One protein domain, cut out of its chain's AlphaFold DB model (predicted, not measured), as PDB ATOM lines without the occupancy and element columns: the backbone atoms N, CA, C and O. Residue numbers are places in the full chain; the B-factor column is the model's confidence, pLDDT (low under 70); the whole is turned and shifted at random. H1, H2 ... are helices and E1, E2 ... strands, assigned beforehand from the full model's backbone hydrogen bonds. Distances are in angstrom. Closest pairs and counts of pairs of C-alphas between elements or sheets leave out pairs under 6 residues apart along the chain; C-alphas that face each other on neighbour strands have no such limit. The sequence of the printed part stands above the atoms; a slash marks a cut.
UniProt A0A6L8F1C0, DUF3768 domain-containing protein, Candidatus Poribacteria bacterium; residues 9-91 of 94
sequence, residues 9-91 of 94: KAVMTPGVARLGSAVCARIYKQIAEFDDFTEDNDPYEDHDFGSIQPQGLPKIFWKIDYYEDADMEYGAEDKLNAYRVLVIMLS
ATOM      1  N   LYS A   9     -19.272   2.700 -42.997       92.00
ATOM      2  CA  LYS A   9     -20.431   3.154 -42.227       92.00
ATOM      3  C   LYS A   9     -20.010   4.046 -41.082       92.00
ATOM      4  O   LYS A   9     -18.923   3.914 -40.533       92.00
ATOM      5  N   ALA A  10     -20.922   4.925 -40.699       94.19
ATOM      6  CA  ALA A  10     -20.818   5.659 -39.455       94.19
ATOM      7  C   ALA A  10     -21.753   5.029 -38.428       94.19
ATOM      8  O   ALA A  10     -22.932   4.789 -38.703       94.19
ATOM      9  N   VAL A  11     -21.226   4.772 -37.241       95.81
ATOM     10  CA  VAL A  11     -21.981   4.315 -36.081       95.81
ATOM     11  C   VAL A  11     -21.733   5.266 -34.923       95.81
ATOM     12  O   VAL A  11     -20.689   5.909 -34.828       95.81
ATOM     13  N   MET A  12     -22.711   5.367 -34.034       97.56
ATOM     14  CA  MET A  12     -22.580   6.151 -32.815       97.56
ATOM     15  C   MET A  12     -23.059   5.339 -31.623       97.56
ATOM     16  O   MET A  12     -23.975   4.520 -31.747       97.56
ATOM     17  N   THR A  13     -22.452   5.572 -30.468       98.06
ATOM     18  CA  THR A  13     -22.874   4.940 -29.220       98.06
ATOM     19  C   THR A  13     -24.274   5.405 -28.805       98.06
ATOM     20  O   THR A  13     -24.743   6.480 -29.209       98.06
ATOM     21  N   PRO A  14     -24.963   4.637 -27.941       97.88
ATOM     22  CA  PRO A  14     -26.211   5.085 -27.338       97.88
ATOM     23  C   PRO A  14     -26.082   6.422 -26.594       97.88
ATOM     24  O   PRO A  14     -27.048   7.185 -26.582       97.88
ATOM     25  N   GLY A  15     -24.924   6.723 -25.987       97.38
ATOM     26  CA  GLY A  15     -24.662   8.001 -25.327       97.38
ATOM     27  C   GLY A  15     -24.783   9.184 -26.286       97.38
ATOM     28  O   GLY A  15     -25.541  10.117 -26.018       97.38
ATOM     29  N   VAL A  16     -24.128   9.103 -27.446       97.50
ATOM     30  CA  VAL A  16     -24.210  10.134 -28.492       97.50
ATOM     31  C   VAL A  16     -25.611  10.194 -29.105       97.50
ATOM     32  O   VAL A  16     -26.183  11.278 -29.215       97.50
ATOM     33  N   ALA A  17     -26.214   9.047 -29.434       97.31
ATOM     34  CA  ALA A  17     -27.546   8.993 -30.048       97.31
ATOM     35  C   ALA A  17     -28.636   9.664 -29.185       97.31
ATOM     36  O   ALA A  17     -29.572  10.276 -29.706       97.31
ATOM     37  N   ARG A  18     -28.507   9.591 -27.852       97.56
ATOM     38  CA  ARG A  18     -29.438  10.211 -26.891       97.56
ATOM     39  C   ARG A  18     -29.383  11.738 -26.863       97.56
ATOM     40  O   ARG A  18     -30.309  12.346 -26.332       97.56
ATOM     41  N   LEU A  19     -28.369  12.366 -27.460       96.06
ATOM     42  CA  LEU A  19     -28.286  13.828 -27.577       96.06
ATOM     43  C   LEU A  19     -29.316  14.405 -28.566       96.06
ATOM     44  O   LEU A  19     -29.544  15.613 -28.592       96.06
ATOM     45  N   GLY A  20     -29.959  13.546 -29.363       97.12
ATOM     46  CA  GLY A  20     -30.988  13.922 -30.325       97.12
ATOM     47  C   GLY A  20     -30.434  14.174 -31.727       97.12
ATOM     48  O   GLY A  20     -29.271  14.530 -31.921       97.12
ATOM     49  N   SER A  21     -31.289  13.994 -32.734       95.88
ATOM     50  CA  SER A  21     -30.891  13.955 -34.149       95.88
ATOM     51  C   SER A  21     -30.231  15.243 -34.647       95.88
ATOM     52  O   SER A  21     -29.226  15.179 -35.351       95.88
ATOM     53  N   ALA A  22     -30.741  16.412 -34.249       96.56
ATOM     54  CA  ALA A  22     -30.162  17.702 -34.631       96.56
ATOM     55  C   ALA A  22     -28.738  17.886 -34.077       96.56
ATOM     56  O   ALA A  22     -27.856  18.408 -34.760       96.56
ATOM     57  N   VAL A  23     -28.501  17.418 -32.850       96.62
ATOM     58  CA  VAL A  23     -27.180  17.443 -32.222       96.62
ATOM     59  C   VAL A  23     -26.241  16.449 -32.900       96.62
ATOM     60  O   VAL A  23     -25.117  16.815 -33.237       96.62
ATOM     61  N   CYS A  24     -26.713  15.231 -33.172       96.81
ATOM     62  CA  CYS A  24     -25.933  14.214 -33.878       96.81
ATOM     63  C   CYS A  24     -25.507  14.691 -35.273       96.81
ATOM     64  O   CYS A  24     -24.351  14.528 -35.648       96.81
ATOM     65  N   ALA A  25     -26.399  15.356 -36.017       95.88
ATOM     66  CA  ALA A  25     -26.070  15.939 -37.318       95.88
ATOM     67  C   ALA A  25     -24.981  17.022 -37.213       95.88
ATOM     68  O   ALA A  25     -24.088  17.092 -38.056       95.88
ATOM     69  N   ARG A  26     -25.016  17.843 -36.155       96.44
ATOM     70  CA  ARG A  26     -23.978  18.849 -35.885       96.44
ATOM     71  C   ARG A  26     -22.631  18.209 -35.546       96.44
ATOM     72  O   ARG A  26     -21.613  18.682 -36.037       96.44
ATOM     73  N   ILE A  27     -22.634  17.160 -34.724       96.81
ATOM     74  CA  ILE A  27     -21.438  16.373 -34.385       96.81
ATOM     75  C   ILE A  27     -20.833  15.782 -35.659       96.81
ATOM     76  O   ILE A  27     -19.654  15.983 -35.917       96.81
ATOM     77  N   TYR A  28     -21.654  15.136 -36.491       95.38
ATOM     78  CA  TYR A  28     -21.205  14.545 -37.750       95.38
ATOM     79  C   TYR A  28     -20.566  15.582 -38.676       95.38
ATOM     80  O   TYR A  28     -19.494  15.345 -39.220       95.38
ATOM     81  N   LYS A  29     -21.192  16.758 -38.807       95.25
ATOM     82  CA  LYS A  29     -20.637  17.857 -39.597       95.25
ATOM     83  C   LYS A  29     -19.260  18.298 -39.082       95.25
ATOM     84  O   LYS A  29     -18.354  18.453 -39.883       95.25
ATOM     85  N   GLN A  30     -19.102  18.469 -37.768       96.50
ATOM     86  CA  GLN A  30     -17.817  18.870 -37.186       96.50
ATOM     87  C   GLN A  30     -16.727  17.815 -37.373       96.50
ATOM     88  O   GLN A  30     -15.591  18.181 -37.624       96.50
ATOM     89  N   ILE A  31     -17.067  16.525 -37.285       95.75
ATOM     90  CA  ILE A  31     -16.117  15.440 -37.566       95.75
ATOM     91  C   ILE A  31     -15.715  15.452 -39.046       95.75
ATOM     92  O   ILE A  31     -14.540  15.330 -39.359       95.75
ATOM     93  N   ALA A  32     -16.670  15.646 -39.959       92.69
ATOM     94  CA  ALA A  32     -16.393  15.708 -41.396       92.69
ATOM     95  C   ALA A  32     -15.533  16.920 -41.809       92.69
ATOM     96  O   ALA A  32     -14.901  16.887 -42.860       92.69
ATOM     97  N   GLU A  33     -15.541  17.984 -41.006       95.12
ATOM     98  CA  GLU A  33     -14.746  19.204 -41.194       95.12
ATOM     99  C   GLU A  33     -13.483  19.223 -40.311       95.12
ATOM    100  O   GLU A  33     -12.779  20.228 -40.301       95.12
ATOM    101  N   PHE A  34     -13.202  18.160 -39.547       94.75
ATOM    102  CA  PHE A  34     -12.085  18.132 -38.606       94.75
ATOM    103  C   PHE A  34     -10.739  18.072 -39.338       94.75
ATOM    104  O   PHE A  34     -10.479  17.140 -40.098       94.75
ATOM    105  N   ASP A  35      -9.875  19.047 -39.062       92.69
ATOM    106  CA  ASP A  35      -8.517  19.156 -39.602       92.69
ATOM    107  C   ASP A  35      -7.459  19.504 -38.533       92.69
ATOM    108  O   ASP A  35      -6.291  19.702 -38.864       92.69
ATOM    109  N   ASP A  36      -7.845  19.530 -37.253       92.44
ATOM    110  CA  ASP A  36      -6.988  19.902 -36.118       92.44
ATOM    111  C   ASP A  36      -6.161  18.709 -35.609       92.44
ATOM    112  O   ASP A  36      -6.240  18.313 -34.442       92.44
ATOM    113  N   PHE A  37      -5.398  18.092 -36.512       91.19
ATOM    114  CA  PHE A  37      -4.428  17.051 -36.176       91.19
ATOM    115  C   PHE A  37      -3.127  17.697 -35.688       91.19
ATOM    116  O   PHE A  37      -2.543  18.555 -36.356       91.19
ATOM    117  N   THR A  38      -2.682  17.301 -34.500       89.00
ATOM    118  CA  THR A  38      -1.468  17.802 -33.849       89.00
ATOM    119  C   THR A  38      -0.637  16.630 -33.343       89.00
ATOM    120  O   THR A  38      -1.166  15.549 -33.107       89.00
ATOM    121  N   GLU A  39       0.657  16.843 -33.095       87.81
ATOM    122  CA  GLU A  39       1.541  15.802 -32.536       87.81
ATOM    123  C   GLU A  39       1.016  15.229 -31.200       87.81
ATOM    124  O   GLU A  39       1.249  14.065 -30.881       87.81
ATOM    125  N   ASP A  40       0.250  16.022 -30.442       84.19
ATOM    126  CA  ASP A  40      -0.360  15.597 -29.179       84.19
ATOM    127  C   ASP A  40      -1.554  14.644 -29.371       84.19
ATOM    128  O   ASP A  40      -1.845  13.843 -28.478       84.19
ATOM    129  N   ASN A  41      -2.291  14.759 -30.484       81.12
ATOM    130  CA  ASN A  41      -3.527  14.005 -30.724       81.12
ATOM    131  C   ASN A  41      -3.425  12.956 -31.844       81.12
ATOM    132  O   ASN A  41      -4.247  12.041 -31.862       81.12
ATOM    133  N   ASP A  42      -2.402  13.048 -32.694       89.88
ATOM    134  CA  ASP A  42      -2.118  12.135 -33.799       89.88
ATOM    135  C   ASP A  42      -0.595  11.977 -34.026       89.88
ATOM    136  O   ASP A  42      -0.044  12.414 -35.038       89.88
ATOM    137  N   PRO A  43       0.132  11.357 -33.076       87.56
ATOM    138  CA  PRO A  43       1.592  11.231 -33.137       87.56
ATOM    139  C   PRO A  43       2.099  10.331 -34.274       87.56
ATOM    140  O   PRO A  43       3.300  10.301 -34.541       87.56
ATOM    141  N   TYR A  44       1.209   9.555 -34.900       87.44
ATOM    142  CA  TYR A  44       1.545   8.615 -35.970       87.44
ATOM    143  C   TYR A  44       1.049   9.069 -37.349       87.44
ATOM    144  O   TYR A  44       1.287   8.353 -38.319       87.44
ATOM    145  N   GLU A  45       0.410  10.243 -37.442       86.25
ATOM    146  CA  GLU A  45      -0.135  10.818 -38.683       86.25
ATOM    147  C   GLU A  45      -1.099   9.869 -39.420       86.25
ATOM    148  O   GLU A  45      -1.251   9.913 -40.644       86.25
ATOM    149  N   ASP A  46      -1.773   8.999 -38.668       88.00
ATOM    150  CA  ASP A  46      -2.722   8.032 -39.218       88.00
ATOM    151  C   ASP A  46      -4.100   8.673 -39.464       88.00
ATOM    152  O   ASP A  46      -4.917   8.115 -40.206       88.00
ATOM    153  N   HIS A  47      -4.359   9.847 -38.867       91.25
ATOM    154  CA  HIS A  47      -5.585  10.638 -39.004       91.25
ATOM    155  C   HIS A  47      -6.868   9.822 -38.726       91.25
ATOM    156  O   HIS A  47      -7.944  10.110 -39.261       91.25
ATOM    157  N   ASP A  48      -6.771   8.779 -37.896       92.44
ATOM    158  CA  ASP A  48      -7.839   7.810 -37.642       92.44
ATOM    159  C   ASP A  48      -8.470   7.939 -36.251       92.44
ATOM    160  O   ASP A  48      -9.406   7.204 -35.936       92.44
ATOM    161  N   PHE A  49      -8.034   8.909 -35.448       94.50
ATOM    162  CA  PHE A  49      -8.594   9.217 -34.139       94.50
ATOM    163  C   PHE A  49      -8.628  10.727 -33.902       94.50
ATOM    164  O   PHE A  49      -7.724  11.458 -34.297       94.50
ATOM    165  N   GLY A  50      -9.656  11.204 -33.203       94.81
ATOM    166  CA  GLY A  50      -9.715  12.599 -32.797       94.81
ATOM    167  C   GLY A  50     -10.808  12.900 -31.784       94.81
ATOM    168  O   GLY A  50     -11.553  12.034 -31.313       94.81
ATOM    169  N   SER A  51     -10.910  14.180 -31.424       96.12
ATOM    170  CA  SER A  51     -11.935  14.641 -30.493       96.12
ATOM    171  C   SER A  51     -12.452  16.029 -30.824       96.12
ATOM    172  O   SER A  51     -11.697  16.890 -31.258       96.12
ATOM    173  N   ILE A  52     -13.734  16.262 -30.555       96.31
ATOM    174  CA  ILE A  52     -14.367  17.578 -30.670       96.31
ATOM    175  C   ILE A  52     -15.106  17.927 -29.378       96.31
ATOM    176  O   ILE A  52     -15.599  17.057 -28.658       96.31
ATOM    177  N   GLN A  53     -15.222  19.223 -29.096       95.69
ATOM    178  CA  GLN A  53     -15.969  19.749 -27.954       95.69
ATOM    179  C   GLN A  53     -17.007  20.770 -28.441       95.69
ATOM    180  O   GLN A  53     -16.771  21.979 -28.369       95.69
ATOM    181  N   PRO A  54     -18.170  20.330 -28.950       92.88
ATOM    182  CA  PRO A  54     -19.196  21.265 -29.377       92.88
ATOM    183  C   PRO A  54     -19.717  22.070 -28.181       92.88
ATOM    184  O   PRO A  54     -19.928  21.530 -27.093       92.88
ATOM    185  N   GLN A  55     -19.999  23.356 -28.387       92.75
ATOM    186  CA  GLN A  55     -20.498  24.222 -27.320       92.75
ATOM    187  C   GLN A  55     -21.765  23.646 -26.663       92.75
ATOM    188  O   GLN A  55     -22.737  23.290 -27.345       92.75
ATOM    189  N   GLY A  56     -21.742  23.581 -25.327       93.31
ATOM    190  CA  GLY A  56     -22.853  23.099 -24.505       93.31
ATOM    191  C   GLY A  56     -23.085  21.586 -24.552       93.31
ATOM    192  O   GLY A  56     -24.106  21.134 -24.044       93.31
ATOM    193  N   LEU A  57     -22.180  20.811 -25.158       95.12
ATOM    194  CA  LEU A  57     -22.237  19.347 -25.195       95.12
ATOM    195  C   LEU A  57     -21.030  18.729 -24.485       95.12
ATOM    196  O   LEU A  57     -20.031  19.425 -24.312       95.12
ATOM    197  N   PRO A  58     -21.097  17.441 -24.103       95.81
ATOM    198  CA  PRO A  58     -19.931  16.674 -23.671       95.81
ATOM    199  C   PRO A  58     -18.861  16.563 -24.766       95.81
ATOM    200  O   PRO A  58     -19.146  16.770 -25.951       95.81
ATOM    201  N   LYS A  59     -17.632  16.217 -24.363       97.19
ATOM    202  CA  LYS A  59     -16.550  15.919 -25.306       97.19
ATOM    203  C   LYS A  59     -16.905  14.662 -26.096       97.19
ATOM    204  O   LYS A  59     -17.361  13.674 -25.518       97.19
ATOM    205  N   ILE A  60     -16.693  14.706 -27.403       98.06
ATOM    206  CA  ILE A  60     -16.947  13.594 -28.316       98.06
ATOM    207  C   ILE A  60     -15.604  13.085 -28.814       98.06
ATOM    208  O   ILE A  60     -14.784  13.879 -29.279       98.06
ATOM    209  N   PHE A  61     -15.390  11.779 -28.724       97.69
ATOM    210  CA  PHE A  61     -14.306  11.089 -29.412       97.69
ATOM    211  C   PHE A  61     -14.843  10.446 -30.683       97.69
ATOM    212  O   PHE A  61     -16.005  10.034 -30.761       97.69
ATOM    213  N   TRP A  62     -13.986  10.367 -31.686       97.56
ATOM    214  CA  TRP A  62     -14.270   9.641 -32.904       97.56
ATOM    215  C   TRP A  62     -13.031   8.869 -33.339       97.56
ATOM    216  O   TRP A  62     -11.907   9.271 -33.038       97.56
ATOM    217  N   LYS A  63     -13.250   7.746 -34.020       95.69
ATOM    218  CA  LYS A  63     -12.182   6.954 -34.626       95.69
ATOM    219  C   LYS A  63     -12.622   6.275 -35.916       95.69
ATOM    220  O   LYS A  63     -13.823   6.092 -36.124       95.69
ATOM    221  N   ILE A  64     -11.670   5.874 -36.747       95.38
ATOM    222  CA  ILE A  64     -11.879   5.075 -37.952       95.38
ATOM    223  C   ILE A  64     -11.273   3.693 -37.714       95.38
ATOM    224  O   ILE A  64     -10.059   3.535 -37.667       95.38
ATOM    225  N   ASP A  65     -12.133   2.685 -37.588       94.94
ATOM    226  CA  ASP A  65     -11.703   1.288 -37.573       94.94
ATOM    227  C   ASP A  65     -11.639   0.747 -39.012       94.94
ATOM    228  O   ASP A  65     -12.497   1.057 -39.848       94.94
ATOM    229  N   TYR A  66     -10.625  -0.072 -39.292       94.62
ATOM    230  CA  TYR A  66     -10.346  -0.630 -40.617       94.62
ATOM    231  C   TYR A  66     -10.606  -2.138 -40.628       94.62
ATOM    232  O   TYR A  66      -9.946  -2.887 -39.907       94.62
ATOM    233  N   TYR A  67     -11.527  -2.588 -41.476       94.19
ATOM    234  CA  TYR A  67     -11.893  -3.995 -41.646       94.19
ATOM    235  C   TYR A  67     -11.622  -4.471 -43.069       94.19
ATOM    236  O   TYR A  67     -11.612  -3.663 -44.000       94.19
ATOM    237  N   GLU A  68     -11.409  -5.775 -43.242       93.69
ATOM    238  CA  GLU A  68     -11.227  -6.374 -44.572       93.69
ATOM    239  C   GLU A  68     -12.454  -6.139 -45.466       93.69
ATOM    240  O   GLU A  68     -12.310  -5.807 -46.642       93.69
ATOM    241  N   ASP A  69     -13.656  -6.240 -44.891       91.69
ATOM    242  CA  ASP A  69     -14.929  -6.060 -45.583       91.69
ATOM    243  C   ASP A  69     -16.065  -5.595 -44.638       91.69
ATOM    244  O   ASP A  69     -15.850  -5.212 -43.482       91.69
ATOM    245  N   ALA A  70     -17.298  -5.589 -45.155       91.56
ATOM    246  CA  ALA A  70     -18.489  -5.120 -44.452       91.56
ATOM    247  C   ALA A  70     -18.993  -6.057 -43.336       91.56
ATOM    248  O   ALA A  70     -19.819  -5.616 -42.528       91.56
ATOM    249  N   ASP A  71     -18.513  -7.304 -43.263       92.06
ATOM    250  CA  ASP A  71     -18.870  -8.241 -42.191       92.06
ATOM    251  C   ASP A  71     -18.140  -7.888 -40.882       92.06
ATOM    252  O   ASP A  71     -18.625  -8.209 -39.795       92.06
ATOM    253  N   MET A  72     -17.042  -7.121 -40.973       92.19
ATOM    254  CA  MET A  72     -16.249  -6.606 -39.845       92.19
ATOM    255  C   MET A  72     -15.724  -7.704 -38.905       92.19
ATOM    256  O   MET A  72     -15.593  -7.490 -37.697       92.19
ATOM    257  N   GLU A  73     -15.440  -8.888 -39.448       94.75
ATOM    258  CA  GLU A  73     -14.910 -10.025 -38.685       94.75
ATOM    259  C   GLU A  73     -13.399  -9.884 -38.438       94.75
ATOM    260  O   GLU A  73     -12.918 -10.160 -37.336       94.75
ATOM    261  N   TYR A  74     -12.670  -9.377 -39.437       94.69
ATOM    262  CA  TYR A  74     -11.216  -9.227 -39.416       94.69
ATOM    263  C   TYR A  74     -10.787  -7.793 -39.736       94.69
ATOM    264  O   TYR A  74     -11.407  -7.097 -40.545       94.69
ATOM    265  N   GLY A  75      -9.717  -7.345 -39.075       93.50
ATOM    266  CA  GLY A  75      -9.095  -6.051 -39.348       93.50
ATOM    267  C   GLY A  75      -8.317  -6.082 -40.662       93.50
ATOM    268  O   GLY A  75      -7.673  -7.080 -40.965       93.50
ATOM    269  N   ALA A  76      -8.356  -4.994 -41.428       93.38
ATOM    270  CA  ALA A  76      -7.619  -4.919 -42.688       93.38
ATOM    271  C   ALA A  76      -6.113  -4.727 -42.469       93.38
ATOM    272  O   ALA A  76      -5.696  -3.841 -41.721       93.38
ATOM    273  N   GLU A  77      -5.299  -5.481 -43.209       91.56
ATOM    274  CA  GLU A  77      -3.854  -5.228 -43.311       91.56
ATOM    275  C   GLU A  77      -3.546  -3.995 -44.180       91.56
ATOM    276  O   GLU A  77      -2.620  -3.237 -43.891       91.56
ATOM    277  N   ASP A  78      -4.338  -3.766 -45.235       88.56
ATOM    278  CA  ASP A  78      -4.209  -2.616 -46.131       88.56
ATOM    279  C   ASP A  78      -5.256  -1.538 -45.813       88.56
ATOM    280  O   ASP A  78      -6.391  -1.575 -46.301       88.56
ATOM    281  N   LYS A  79      -4.850  -0.524 -45.035       85.50
ATOM    282  CA  LYS A  79      -5.697   0.630 -44.683       85.50
ATOM    283  C   LYS A  79      -6.222   1.396 -45.912       85.50
ATOM    284  O   LYS A  79      -7.246   2.075 -45.804       85.50
ATOM    285  N   LEU A  80      -5.566   1.324 -47.077       86.25
ATOM    286  CA  LEU A  80      -5.989   2.054 -48.279       86.25
ATOM    287  C   LEU A  80      -7.252   1.442 -48.900       86.25
ATOM    288  O   LEU A  80      -8.139   2.187 -49.329       86.25
ATOM    289  N   ASN A  81      -7.361   0.112 -48.886       85.50
ATOM    290  CA  ASN A  81      -8.467  -0.645 -49.486       85.50
ATOM    291  C   ASN A  81      -9.461  -1.223 -48.461       85.50
ATOM    292  O   ASN A  81     -10.381  -1.939 -48.840       85.50
ATOM    293  N   ALA A  82      -9.299  -0.885 -47.184       91.50
ATOM    294  CA  ALA A  82     -10.157  -1.339 -46.099       91.50
ATOM    295  C   ALA A  82     -11.597  -0.793 -46.161       91.50
ATOM    296  O   ALA A  82     -11.843   0.357 -46.555       91.50
ATOM    297  N   TYR A  83     -12.533  -1.583 -45.636       93.12
ATOM    298  CA  TYR A  83     -13.850  -1.125 -45.212       93.12
ATOM    299  C   TYR A  83     -13.715  -0.282 -43.937       93.12
ATOM    300  O   TYR A  83     -13.217  -0.748 -42.912       93.12
ATOM    301  N   ARG A  84     -14.142   0.984 -43.999       94.06
ATOM    302  CA  ARG A  84     -13.928   1.959 -42.917       94.06
ATOM    303  C   ARG A  84     -15.180   2.138 -42.072       94.06
ATOM    304  O   ARG A  84     -16.263   2.420 -42.594       94.06
ATOM    305  N   VAL A  85     -15.022   2.050 -40.756       95.88
ATOM    306  CA  VAL A  85     -16.098   2.295 -39.795       95.88
ATOM    307  C   VAL A  85     -15.755   3.514 -38.951       95.88
ATOM    308  O   VAL A  85     -14.886   3.454 -38.088       95.88
ATOM    309  N   LEU A  86     -16.476   4.614 -39.175       96.62
ATOM    310  CA  LEU A  86     -16.423   5.775 -38.292       96.62
ATOM    311  C   LEU A  86     -17.229   5.464 -37.028       96.62
ATOM    312  O   LEU A  86     -18.452   5.308 -37.091       96.62
ATOM    313  N   VAL A  87     -16.560   5.406 -35.883       97.50
ATOM    314  CA  VAL A  87     -17.177   5.216 -34.569       97.50
ATOM    315  C   VAL A  87     -17.194   6.551 -33.840       97.50
ATOM    316  O   VAL A  87     -16.155   7.183 -33.687       97.50
ATOM    317  N   ILE A  88     -18.372   6.976 -33.383       98.25
ATOM    318  CA  ILE A  88     -18.575   8.238 -32.659       98.25
ATOM    319  C   ILE A  88     -19.077   7.930 -31.247       98.25
ATOM    320  O   ILE A  88     -20.097   7.258 -31.078       98.25
ATOM    321  N   MET A  89     -18.394   8.442 -30.228       98.25
ATOM    322  CA  MET A  89     -18.667   8.132 -28.822       98.25
ATOM    323  C   MET A  89     -18.468   9.353 -27.921       98.25
ATOM    324  O   MET A  89     -17.755  10.293 -28.270       98.25
ATOM    325  N   LEU A  90     -19.106   9.368 -26.752       98.06
ATOM    326  CA  LEU A  90     -18.751  10.312 -25.696       98.06
ATOM    327  C   LEU A  90     -17.336   9.980 -25.211       98.06
ATOM    328  O   LEU A  90     -16.960   8.812 -25.166       98.06
ATOM    329  N   SER A  91     -16.559  10.978 -24.790       96.81
ATOM    330  CA  SER A  91     -15.212  10.717 -24.260       96.81
ATOM    331  C   SER A  91     -15.206   9.817 -23.020       96.81
ATOM    332  O   SER A  91     -14.193   9.212 -22.721       96.81
TER     333      SER A  91
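AT A GLANCE: This is residues 9 to 91 of the 94 residues of the protein "DUF3768 domain-containing protein" of Candidatus Poribacteria bacterium (UniProt A0A6L8F1C0). One twisted sheet of four strands has the helix H2 crossing one face, with no named helix over the other; short H1 sits at the sheet's level near the end of E4. A long loop, residues 33 to 48, swings out beside edge strand E2, and another, residues 68 to 82, closes the far end of the long E3 and E4 hairpin. The printed part has 83 residues, 40 in named elements, under half: E1 H1 H2 E2 E3 E4, mixed class, mixed sheet E1 E4 E3 E2. It is compact, radius of gyration of the C-alphas 13.5 A, spanning 39 by 31 by 18 A.

IN THESE COORDINATES: E1 is residues 9 to 12, from C-alpha 9 at (-20.431, 3.154, -42.227). H1 is 14 to 17, H2 21 to 32 (16.3 A), E2 49 to 52, E3 60 to 67 (22.6 A) and E4 83 to 90 (23.1 A), ending at C-alpha 90 (-18.751, 10.312, -25.696).

HOW THE PARTS SIT: E1 and E4 are parallel at 15 degrees, N 11 and O 86 2.8 A apart. E2, E3, E4 form a meander, each strand the antiparallel neighbour of the one before: N 52 and O 60 are 2.9 A apart, N 61 and O 89 2.8 A. E1, H1 H2, E2 are a split strand-helix-strand unit, E4 and E3 between its strands, with a left-handed crossover. H2 is on the sheet at a height of 8.4 A, only just over E3 with 3 C-alphas, across the strands at 64 degrees to E3 on the local plane; C-alphas 31 and 52, its closest to E2, are 7.4 A apart. H1 is at the sheet's level, height 3.2 A. H2 has each O i to N i+4 pair within hydrogen-bond range; H1 is too short for one, and its one O i to N i+3 pair is outside range.

THE WHOLE: The C-alphas farthest apart, Gly 56 and Glu 77, are 38.9 A apart. The printed part has no cut; the links H2 to E2 and E3 to E4 are long. No printed residue is under 70 in pLDDT.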